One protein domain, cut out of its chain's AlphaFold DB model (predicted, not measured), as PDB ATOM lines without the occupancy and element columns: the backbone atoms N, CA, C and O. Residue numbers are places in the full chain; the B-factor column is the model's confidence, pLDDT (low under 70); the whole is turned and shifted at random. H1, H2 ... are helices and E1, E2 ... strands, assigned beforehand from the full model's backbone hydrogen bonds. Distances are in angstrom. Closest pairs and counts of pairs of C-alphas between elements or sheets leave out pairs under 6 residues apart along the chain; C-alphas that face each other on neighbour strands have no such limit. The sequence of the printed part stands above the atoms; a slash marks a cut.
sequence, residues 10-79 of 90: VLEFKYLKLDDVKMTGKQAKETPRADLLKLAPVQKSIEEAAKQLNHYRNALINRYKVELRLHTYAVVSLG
ATOM      1  N   VAL A  10      -6.055 109.096  17.837       90.50
ATOM      2  CA  VAL A  10      -5.699 108.266  18.984       90.50
ATOM      3  C   VAL A  10      -4.419 108.828  19.569       90.50
ATOM      4  O   VAL A  10      -3.389 108.917  18.899       90.50
ATOM      5  N   LEU A  11      -4.501 109.238  20.823       94.12
ATOM      6  CA  LEU A  11      -3.394 109.812  21.567       94.12
ATOM      7  C   LEU A  11      -2.997 108.814  22.644       94.12
ATOM      8  O   LEU A  11      -3.849 108.367  23.406       94.12
ATOM      9  N   GLU A  12      -1.711 108.499  22.714       96.94
ATOM     10  CA  GLU A  12      -1.136 107.781  23.846       96.94
ATOM     11  C   GLU A  12      -0.254 108.759  24.605       96.94
ATOM     12  O   GLU A  12       0.751 109.259  24.084       96.94
ATOM     13  N   PHE A  13      -0.678 109.069  25.824       95.00
ATOM     14  CA  PHE A  13      -0.042 110.070  26.659       95.00
ATOM     15  C   PHE A  13       0.882 109.402  27.676       95.00
ATOM     16  O   PHE A  13       0.447 108.605  28.505       95.00
ATOM     17  N   LYS A  14       2.163 109.760  27.637       95.81
ATOM     18  CA  LYS A  14       3.178 109.349  28.606       95.81
ATOM     19  C   LYS A  14       3.609 110.549  29.431       95.81
ATOM     20  O   LYS A  14       3.799 111.644  28.907       95.81
ATOM     21  N   TYR A  15       3.808 110.323  30.718       95.25
ATOM     22  CA  TYR A  15       4.328 111.318  31.641       95.25
ATOM     23  C   TYR A  15       5.690 110.870  32.158       95.25
ATOM     24  O   TYR A  15       5.833 109.741  32.625       95.25
ATOM     25  N   LEU A  16       6.668 111.769  32.096       95.56
ATOM     26  CA  LEU A  16       7.974 111.616  32.720       95.56
ATOM     27  C   LEU A  16       8.138 112.678  33.793       95.56
ATOM     28  O   LEU A  16       7.819 113.852  33.571       95.56
ATOM     29  N   LYS A  17       8.672 112.290  34.953       95.19
ATOM     30  CA  LYS A  17       9.047 113.279  35.961       95.19
ATOM     31  C   LYS A  17      10.265 114.044  35.461       95.19
ATOM     32  O   LYS A  17      11.116 113.517  34.749       95.19
ATOM     33  N   LEU A  18      10.359 115.297  35.878       94.44
ATOM     34  CA  LEU A  18      11.507 116.152  35.592       94.44
ATOM     35  C   LEU A  18      12.819 115.561  36.133       94.44
ATOM     36  O   LEU A  18      13.843 115.612  35.454       94.44
ATOM     37  N   ASP A  19      12.753 114.896  37.287       93.50
ATOM     38  CA  ASP A  19      13.890 114.189  37.883       93.50
ATOM     39  C   ASP A  19      14.372 113.010  37.021       93.50
ATOM     40  O   ASP A  19      15.579 112.788  36.914       93.50
ATOM     41  N   ASP A  20      13.461 112.307  36.334       92.25
ATOM     42  CA  ASP A  20      13.802 111.171  35.460       92.25
ATOM     43  C   ASP A  20      14.631 111.617  34.246       92.25
ATOM     44  O   ASP A  20      15.413 110.843  33.689       92.25
ATOM     45  N   VAL A  21      14.477 112.882  33.843       93.00
ATOM     46  CA  VAL A  21      15.259 113.521  32.776       93.00
ATOM     47  C   VAL A  21      16.325 114.484  33.303       93.00
ATOM     48  O   VAL A  21      17.057 115.061  32.505       93.00
ATOM     49  N   LYS A  22      16.471 114.613  34.630       94.38
ATOM     50  CA  LYS A  22      17.428 115.503  35.314       94.38
ATOM     51  C   LYS A  22      17.328 116.966  34.871       94.38
ATOM     52  O   LYS A  22      18.341 117.644  34.701       94.38
ATOM     53  N   MET A  23      16.108 117.451  34.670       94.19
ATOM     54  CA  MET A  23      15.838 118.831  34.265       94.19
ATOM     55  C   MET A  23      14.956 119.516  35.298       94.19
ATOM     56  O   MET A  23      14.161 118.880  35.968       94.19
ATOM     57  N   THR A  24      15.042 120.833  35.396       94.62
ATOM     58  CA  THR A  24      13.976 121.657  35.977       94.62
ATOM     59  C   THR A  24      12.895 121.905  34.928       94.62
ATOM     60  O   THR A  24      13.140 121.771  33.727       94.62
ATOM     61  N   GLY A  25      11.698 122.315  35.344       92.56
ATOM     62  CA  GLY A  25      10.631 122.581  34.378       92.56
ATOM     63  C   GLY A  25      10.927 123.801  33.492       92.56
ATOM     64  O   GLY A  25      10.670 123.754  32.288       92.56
ATOM     65  N   LYS A  26      11.645 124.811  34.014       94.06
ATOM     66  CA  LYS A  26      12.222 125.899  33.204       94.06
ATOM     67  C   LYS A  26      13.148 125.365  32.105       94.06
ATOM     68  O   LYS A  26      12.978 125.725  30.943       94.06
ATOM     69  N   GLN A  27      14.088 124.483  32.450       94.94
ATOM     70  CA  GLN A  27      14.992 123.883  31.462       94.94
ATOM     71  C   GLN A  27      14.225 123.063  30.420       94.94
ATOM     72  O   GLN A  27      14.492 123.196  29.228       94.94
ATOM     73  N   ALA A  28      13.254 122.247  30.842       93.75
ATOM     74  CA  ALA A  28      12.423 121.469  29.924       93.75
ATOM     75  C   ALA A  28      11.645 122.365  28.941       93.75
ATOM     76  O   ALA A  28      11.498 122.008  27.776       93.75
ATOM     77  N   LYS A  29      11.197 123.546  29.387       91.94
ATOM     78  CA  LYS A  29      10.487 124.537  28.567       91.94
ATOM     79  C   LYS A  29      11.385 125.253  27.554       91.94
ATOM     80  O   LYS A  29      10.939 125.543  26.450       91.94
ATOM     81  N   GLU A  30      12.619 125.571  27.937       94.94
ATOM     82  CA  GLU A  30      13.571 126.311  27.094       94.94
ATOM     83  C   GLU A  30      14.315 125.403  26.100       94.94
ATOM     84  O   GLU A  30      14.840 125.880  25.094       94.94
ATOM     85  N   THR A  31      14.346 124.090  26.351       95.56
ATOM     86  CA  THR A  31      15.074 123.135  25.508       95.56
ATOM     87  C   THR A  31      14.323 122.862  24.198       95.56
ATOM     88  O   THR A  31      13.141 122.508  24.228       95.56
ATOM     89  N   PRO A  32      14.989 122.955  23.029       96.62
ATOM     90  CA  PRO A  32      14.371 122.638  21.750       96.62
ATOM     91  C   PRO A  32      13.821 121.212  21.707       96.62
ATOM     92  O   PRO A  32      14.461 120.253  22.140       96.62
ATOM     93  N   ARG A  33      12.653 121.042  21.083       95.94
ATOM     94  CA  ARG A  33      11.994 119.732  20.954       95.94
ATOM     95  C   ARG A  33      12.902 118.664  20.339       95.94
ATOM     96  O   ARG A  33      12.860 117.516  20.765       95.94
ATOM     97  N   ALA A  34      13.719 119.042  19.354       97.56
ATOM     98  CA  ALA A  34      14.657 118.134  18.698       97.56
ATOM     99  C   ALA A  34      15.697 117.552  19.670       97.56
ATOM    100  O   ALA A  34      16.133 116.423  19.475       97.56
ATOM    101  N   ASP A  35      16.060 118.290  20.719       97.25
ATOM    102  CA  ASP A  35      16.998 117.828  21.741       97.25
ATOM    103  C   ASP A  35      16.291 117.008  22.821       97.25
ATOM    104  O   ASP A  35      16.806 115.972  23.236       97.25
ATOM    105  N   LEU A  36      15.057 117.375  23.187       96.69
ATOM    106  CA  LEU A  36      14.220 116.564  24.079       96.69
ATOM    107  C   LEU A  36      13.951 115.161  23.508       96.69
ATOM    108  O   LEU A  36      13.955 114.180  24.247       96.69
ATOM    109  N   LEU A  37      13.780 115.041  22.187       96.94
ATOM    110  CA  LEU A  37      13.603 113.755  21.496       96.94
ATOM    111  C   LEU A  37      14.849 112.852  21.535       96.94
ATOM    112  O   LEU A  37      14.744 111.660  21.247       96.94
ATOM    113  N   LYS A  38      16.023 113.391  21.882       96.94
ATOM    114  CA  LYS A  38      17.267 112.617  22.031       96.94
ATOM    115  C   LYS A  38      17.434 112.044  23.440       96.94
ATOM    116  O   LYS A  38      18.321 111.223  23.654       96.94
ATOM    117  N   LEU A  39      16.613 112.463  24.405       96.69
ATOM    118  CA  LEU A  39      16.687 111.960  25.774       96.69
ATOM    119  C   LEU A  39      16.232 110.498  25.815       96.69
ATOM    120  O   LEU A  39      15.109 110.179  25.425       96.69
ATOM    121  N   ALA A  40      17.076 109.612  26.347       97.25
ATOM    122  CA  ALA A  40      16.767 108.183  26.424       97.25
ATOM    123  C   ALA A  40      15.424 107.873  27.130       97.25
ATOM    124  O   ALA A  40      14.663 107.056  26.605       97.25
ATOM    125  N   PRO A  41      15.045 108.541  28.244       96.88
ATOM    126  CA  PRO A  41      13.723 108.346  28.851       96.88
ATOM    127  C   PRO A  41      12.556 108.717  27.919       96.88
ATOM    128  O   PRO A  41      11.519 108.046  27.919       96.88
ATOM    129  N   VAL A  42      12.725 109.753  27.089       97.06
ATOM    130  CA  VAL A  42      11.719 110.192  26.108       97.06
ATOM    131  C   VAL A  42      11.591 109.176  24.982       97.06
ATOM    132  O   VAL A  42      10.476 108.779  24.654       97.06
ATOM    133  N   GLN A  43      12.710 108.702  24.434       98.00
ATOM    134  CA  GLN A  43      12.718 107.684  23.379       98.00
ATOM    135  C   GLN A  43      12.041 106.396  23.842       98.00
ATOM    136  O   GLN A  43      11.132 105.905  23.175       98.00
ATOM    137  N   LYS A  44      12.389 105.922  25.043       98.00
ATOM    138  CA  LYS A  44      11.748 104.756  25.655       98.00
ATOM    139  C   LYS A  44      10.232 104.943  25.789       98.00
ATOM    140  O   LYS A  44       9.463 104.058  25.423       98.00
ATOM    141  N   SER A  45       9.793 106.115  26.249       97.69
ATOM    142  CA  SER A  45       8.363 106.434  26.374       97.69
ATOM    143  C   SER A  45       7.647 106.437  25.020       97.69
ATOM    144  O   SER A  45       6.524 105.947  24.918       97.69
ATOM    145  N   ILE A  46       8.291 106.958  23.969       98.12
ATOM    146  CA  ILE A  46       7.756 106.950  22.600       98.12
ATOM    147  C   ILE A  46       7.633 105.518  22.071       98.12
ATOM    148  O   ILE A  46       6.603 105.178  21.494       98.12
ATOM    149  N   GLU A  47       8.635 104.666  22.284       98.19
ATOM    150  CA  GLU A  47       8.594 103.259  21.864       98.19
ATOM    151  C   GLU A  47       7.463 102.488  22.551       98.19
ATOM    152  O   GLU A  47       6.712 101.748  21.908       98.19
ATOM    153  N   GLU A  48       7.308 102.674  23.862       97.94
ATOM    154  CA  GLU A  48       6.216 102.078  24.628       97.94
ATOM    155  C   GLU A  48       4.853 102.594  24.156       97.94
ATOM    156  O   GLU A  48       3.925 101.805  23.969       97.94
ATOM    157  N   ALA A  49       4.740 103.901  23.905       97.94
ATOM    158  CA  ALA A  49       3.525 104.503  23.374       97.94
ATOM    159  C   ALA A  49       3.180 103.960  21.981       97.94
ATOM    160  O   ALA A  49       2.029 103.625  21.718       97.94
ATOM    161  N   ALA A  50       4.171 103.794  21.103       97.69
ATOM    162  CA  ALA A  50       3.977 103.254  19.761       97.69
ATOM    163  C   ALA A  50       3.432 101.817  19.790       97.69
ATOM    164  O   ALA A  50       2.512 101.490  19.038       97.69
ATOM    165  N   LYS A  51       3.941 100.962  20.690       97.38
ATOM    166  CA  LYS A  51       3.413  99.596  20.878       97.38
ATOM    167  C   LYS A  51       1.933  99.619  21.270       97.38
ATOM    168  O   LYS A  51       1.139  98.878  20.689       97.38
ATOM    169  N   GLN A  52       1.555 100.490  22.207       96.81
ATOM    170  CA  GLN A  52       0.165 100.620  22.658       96.81
ATOM    171  C   GLN A  52      -0.740 101.199  21.566       96.81
ATOM    172  O   GLN A  52      -1.797 100.636  21.287       96.81
ATOM    173  N   LEU A  53      -0.299 102.252  20.876       95.94
ATOM    174  CA  LEU A  53      -1.030 102.860  19.762       95.94
ATOM    175  C   LEU A  53      -1.300 101.864  18.640       95.94
ATOM    176  O   LEU A  53      -2.418 101.817  18.135       95.94
ATOM    177  N   ASN A  54      -0.315 101.042  18.269       94.38
ATOM    178  CA  ASN A  54      -0.496 100.016  17.243       94.38
ATOM    179  C   ASN A  54      -1.534  98.971  17.665       94.38
ATOM    180  O   ASN A  54      -2.397  98.598  16.870       94.38
ATOM    181  N   HIS A  55      -1.488  98.534  18.926       94.00
ATOM    182  CA  HIS A  55      -2.479  97.608  19.466       94.00
ATOM    183  C   HIS A  55      -3.896  98.208  19.430       94.00
ATOM    184  O   HIS A  55      -4.805  97.604  18.856       94.00
ATOM    185  N   TYR A  56      -4.075  99.421  19.962       91.06
ATOM    186  CA  TYR A  56      -5.373 100.100  19.989       91.06
ATOM    187  C   TYR A  56      -5.902 100.425  18.593       91.06
ATOM    188  O   TYR A  56      -7.075 100.185  18.311       91.06
ATOM    189  N   ARG A  57      -5.044 100.914  17.693       90.25
ATOM    190  CA  ARG A  57      -5.402 101.191  16.298       90.25
ATOM    191  C   ARG A  57      -5.971  99.946  15.624       90.25
ATOM    192  O   ARG A  57      -7.044 100.017  15.028       90.25
ATOM    193  N   ASN A  58      -5.294  98.806  15.755       90.69
ATOM    194  CA  ASN A  58      -5.750  97.550  15.162       90.69
ATOM    195  C   ASN A  58      -7.080  97.085  15.769       90.69
ATOM    196  O   ASN A  58      -7.975  96.666  15.037       90.69
ATOM    197  N   ALA A  59      -7.247  97.209  17.088       91.25
ATOM    198  CA  ALA A  59      -8.503  96.876  17.754       91.25
ATOM    199  C   ALA A  59      -9.677  97.746  17.262       91.25
ATOM    200  O   ALA A  59     -10.761  97.222  16.997       91.25
ATOM    201  N   LEU A  60      -9.462  99.055  17.087       88.88
ATOM    202  CA  LEU A  60     -10.471  99.987  16.571       88.88
ATOM    203  C   LEU A  60     -10.851  99.669  15.119       88.88
ATOM    204  O   LEU A  60     -12.039  99.572  14.812       88.88
ATOM    205  N   ILE A  61      -9.866  99.438  14.246       86.12
ATOM    206  CA  ILE A  61     -10.108  99.060  12.844       86.12
ATOM    207  C   ILE A  61     -10.928  97.763  12.775       86.12
ATOM    208  O   ILE A  61     -11.955  97.713  12.096       86.12
ATOM    209  N   ASN A  62     -10.535  96.741  13.542       89.06
ATOM    210  CA  ASN A  62     -11.221  95.447  13.561       89.06
ATOM    211  C   ASN A  62     -12.660  95.539  14.085       89.06
ATOM    212  O   ASN A  62     -13.548  94.847  13.582       89.06
ATOM    213  N   ARG A  63     -12.898  96.376  15.102       89.19
ATOM    214  CA  ARG A  63     -14.220  96.534  15.716       89.19
ATOM    215  C   ARG A  63     -15.189  97.269  14.804       89.19
ATOM    216  O   ARG A  63     -16.331  96.838  14.668       89.19
ATOM    217  N   TYR A  64     -14.755  98.386  14.228       83.81
ATOM    218  CA  TYR A  64     -15.663  99.279  13.519       83.81
ATOM    219  C   TYR A  64     -15.792  98.950  12.032       83.81
ATOM    220  O   TYR A  64     -16.799  99.329  11.450       83.81
ATOM    221  N   LYS A  65     -14.857  98.193  11.429       70.31
ATOM    222  CA  LYS A  65     -14.926  97.673  10.042       70.31
ATOM    223  C   LYS A  65     -15.206  98.725   8.950       70.31
ATOM    224  O   LYS A  65     -15.498  98.366   7.813       70.31
ATOM    225  N   VAL A  66     -15.108 100.008   9.285       68.19
ATOM    226  CA  VAL A  66     -15.127 101.153   8.370       68.19
ATOM    227  C   VAL A  66     -13.687 101.614   8.162       68.19
ATOM    228  O   VAL A  66     -12.841 101.381   9.029       68.19
ATOM    229  N   GLU A  67     -13.405 102.293   7.049       67.94
ATOM    230  CA  GLU A  67     -12.136 103.005   6.854       67.94
ATOM    231  C   GLU A  67     -12.007 104.144   7.877       67.94
ATOM    232  O   GLU A  67     -12.315 105.305   7.609       67.94
ATOM    233  N   LEU A  68     -11.561 103.801   9.086       70.75
ATOM    234  CA  LEU A  68     -11.136 104.779  10.074       70.75
ATOM    235  C   LEU A  68      -9.780 105.326   9.631       70.75
ATOM    236  O   LEU A  68      -8.795 104.586   9.528       70.75
ATOM    237  N   ARG A  69      -9.702 106.636   9.403       77.81
ATOM    238  CA  ARG A  69      -8.444 107.314   9.060       77.81
ATOM    239  C   ARG A  69      -7.737 107.699  10.353       77.81
ATOM    240  O   ARG A  69      -7.584 108.873  10.669       77.81
ATOM    241  N   LEU A  70      -7.352 106.677  11.123       84.62
ATOM    242  CA  LEU A  70      -6.752 106.864  12.442       84.62
ATOM    243  C   LEU A  70      -5.378 107.522  12.311       84.62
ATOM    244  O   LEU A  70      -4.444 106.938  11.755       84.62
ATOM    245  N   HIS A  71      -5.245 108.708  12.889       88.75
ATOM    246  CA  HIS A  71      -3.966 109.357  13.144       88.75
ATOM    247  C   HIS A  71      -3.567 109.087  14.595       88.75
ATOM    248  O   HIS A  71      -4.294 109.424  15.530       88.75
ATOM    249  N   THR A  72      -2.425 108.431  14.782       92.62
ATOM    250  CA  THR A  72      -1.921 108.026  16.099       92.62
ATOM    251  C   THR A  72      -0.760 108.915  16.516       92.62
ATOM    252  O   THR A  72       0.181 109.085  15.740       92.62
ATOM    253  N   TYR A  73      -0.780 109.421  17.746       95.69
ATOM    254  CA  TYR A  73       0.251 110.315  18.268       95.69
ATOM    255  C   TYR A  73       0.742 109.838  19.634       95.69
ATOM    256  O   TYR A  73      -0.042 109.700  20.573       95.69
ATOM    257  N   ALA A  74       2.052 109.632  19.752       96.94
ATOM    258  CA  ALA A  74       2.710 109.482  21.043       96.94
ATOM    259  C   ALA A  74       3.011 110.876  21.601       96.94
ATOM    260  O   ALA A  74       3.712 111.669  20.966       96.94
ATOM    261  N   VAL A  75       2.481 111.183  22.780       95.75
ATOM    262  CA  VAL A  75       2.687 112.467  23.453       95.75
ATOM    263  C   VAL A  75       3.414 112.198  24.756       95.75
ATOM    264  O   VAL A  75       2.855 111.581  25.653       95.75
ATOM    265  N   VAL A  76       4.660 112.657  24.864       96.00
ATOM    266  CA  VAL A  76       5.445 112.540  26.097       96.00
ATOM    267  C   VAL A  76       5.538 113.906  26.755       96.00
ATOM    268  O   VAL A  76       6.056 114.856  26.169       96.00
ATOM    269  N   SER A  77       5.032 114.000  27.972       94.75
ATOM    270  CA  SER A  77       5.168 115.165  28.832       94.75
ATOM    271  C   SER A  77       6.409 115.030  29.716       94.75
ATOM    272  O   SER A  77       6.663 113.966  30.278       94.75
ATOM    273  N   LEU A  78       7.170 116.122  29.831       94.31
ATOM    274  CA  LEU A  78       8.310 116.262  30.738       94.31
ATOM    275  C   LEU A  78       7.920 117.180  31.890       94.31
ATOM    276  O   LEU A  78       7.957 118.403  31.764       94.31
ATOM    277  N   GLY A  79       7.511 116.587  33.006       91.38
ATOM    278  CA  GLY A  79       6.914 117.331  34.101       91.38
ATOM    279  C   GLY A  79       5.545 117.916  33.773       91.38
ATOM    280  O   GLY A  79       5.052 117.874  32.650       91.38
TER     281      GLY A  79
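What this domain is: This is residues 10 to 79 of the 90 residues of an uncharacterized protein of Thioflexothrix psekupsii (UniProt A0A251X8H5). One long helix, H3, packs lengthwise on a narrow ribbon of two parallel strands, E1 and E2, while two short helices, H1 and H2, cluster at the end of the body where the strands finish and H3 begins. At the opposite end residues 62 to 67, of which 62 to 64 belong to H3, stick out free. The printed part has 70 residues, with two named strands and three named helices in the order E1, H1, H2, H3, E2; the sheet order is E1, E2, parallel, and the class is mixed, helices and strands. The whole is a loose rod, with a radius of gyration of the C-alphas of 14.8 A and spans of 45 by 17 by 17 A.

How they stand to each other: E1, residues 10 to 16, and E2, residues 71 to 78, are parallel neighbours at 14 degrees. C-alphas 13 and 75 face each other at 4.8 A. Within hydrogen-bond range across the pair are, for instance, N 12 and O 73 at 3.0 A and N 75 and O 12 at 2.9 A. H3, residues 40 to 64, has its closest C-alphas to E1 at Glu 12 and Ala 49, 5.7 A, and to E2 at Ala 49 and Ala 74, 5.6 A. H2, residues 33 to 36, is close to H3 but not clearly touching, the closest C-alphas being those of Leu 36 and Val 42, 7.1 A. H1, residues 25 to 30, is close to H2 but not clearly touching, with C-alphas 28 and 36 the closest at 7.8 A. The closest C-alphas of H1 and E2 are those of Ala 28 and Leu 78, 6.7 A. H1 and H3 are apart, as are H2 and E2, and E1 and H2. E1, the three helices and E2 form a strand-helix-strand unit, two parallel neighbour strands with helices between them along the chain. In H1 and H3 every O i to N i+4 pair is within hydrogen-bond range; H2 is too short for such a pair.

Where its parts are: E1 begins at C-alpha 10, (-5.699, 108.266, 18.984), and is 19.7 A long. H1 measures 8.7 A and H2 5.0 A. H3 runs 36.0 A from C-alpha 40 at (16.767, 108.183, 26.424) to C-alpha 64. E2 is 22.5 A long and ends at C-alpha 78, (8.310, 116.262, 30.738).

The domain as a whole: The two C-alphas farthest apart are those of Thr 24 and Lys 65, 45.6 A. The printed part has no cut. H1 to H2 and H2 to H3 are tight links, E1 to H1 and H3 to E2 are short, and no link is long. The mean pLDDT of the printed part is 92.7, and residues 66 to 67 are under 70.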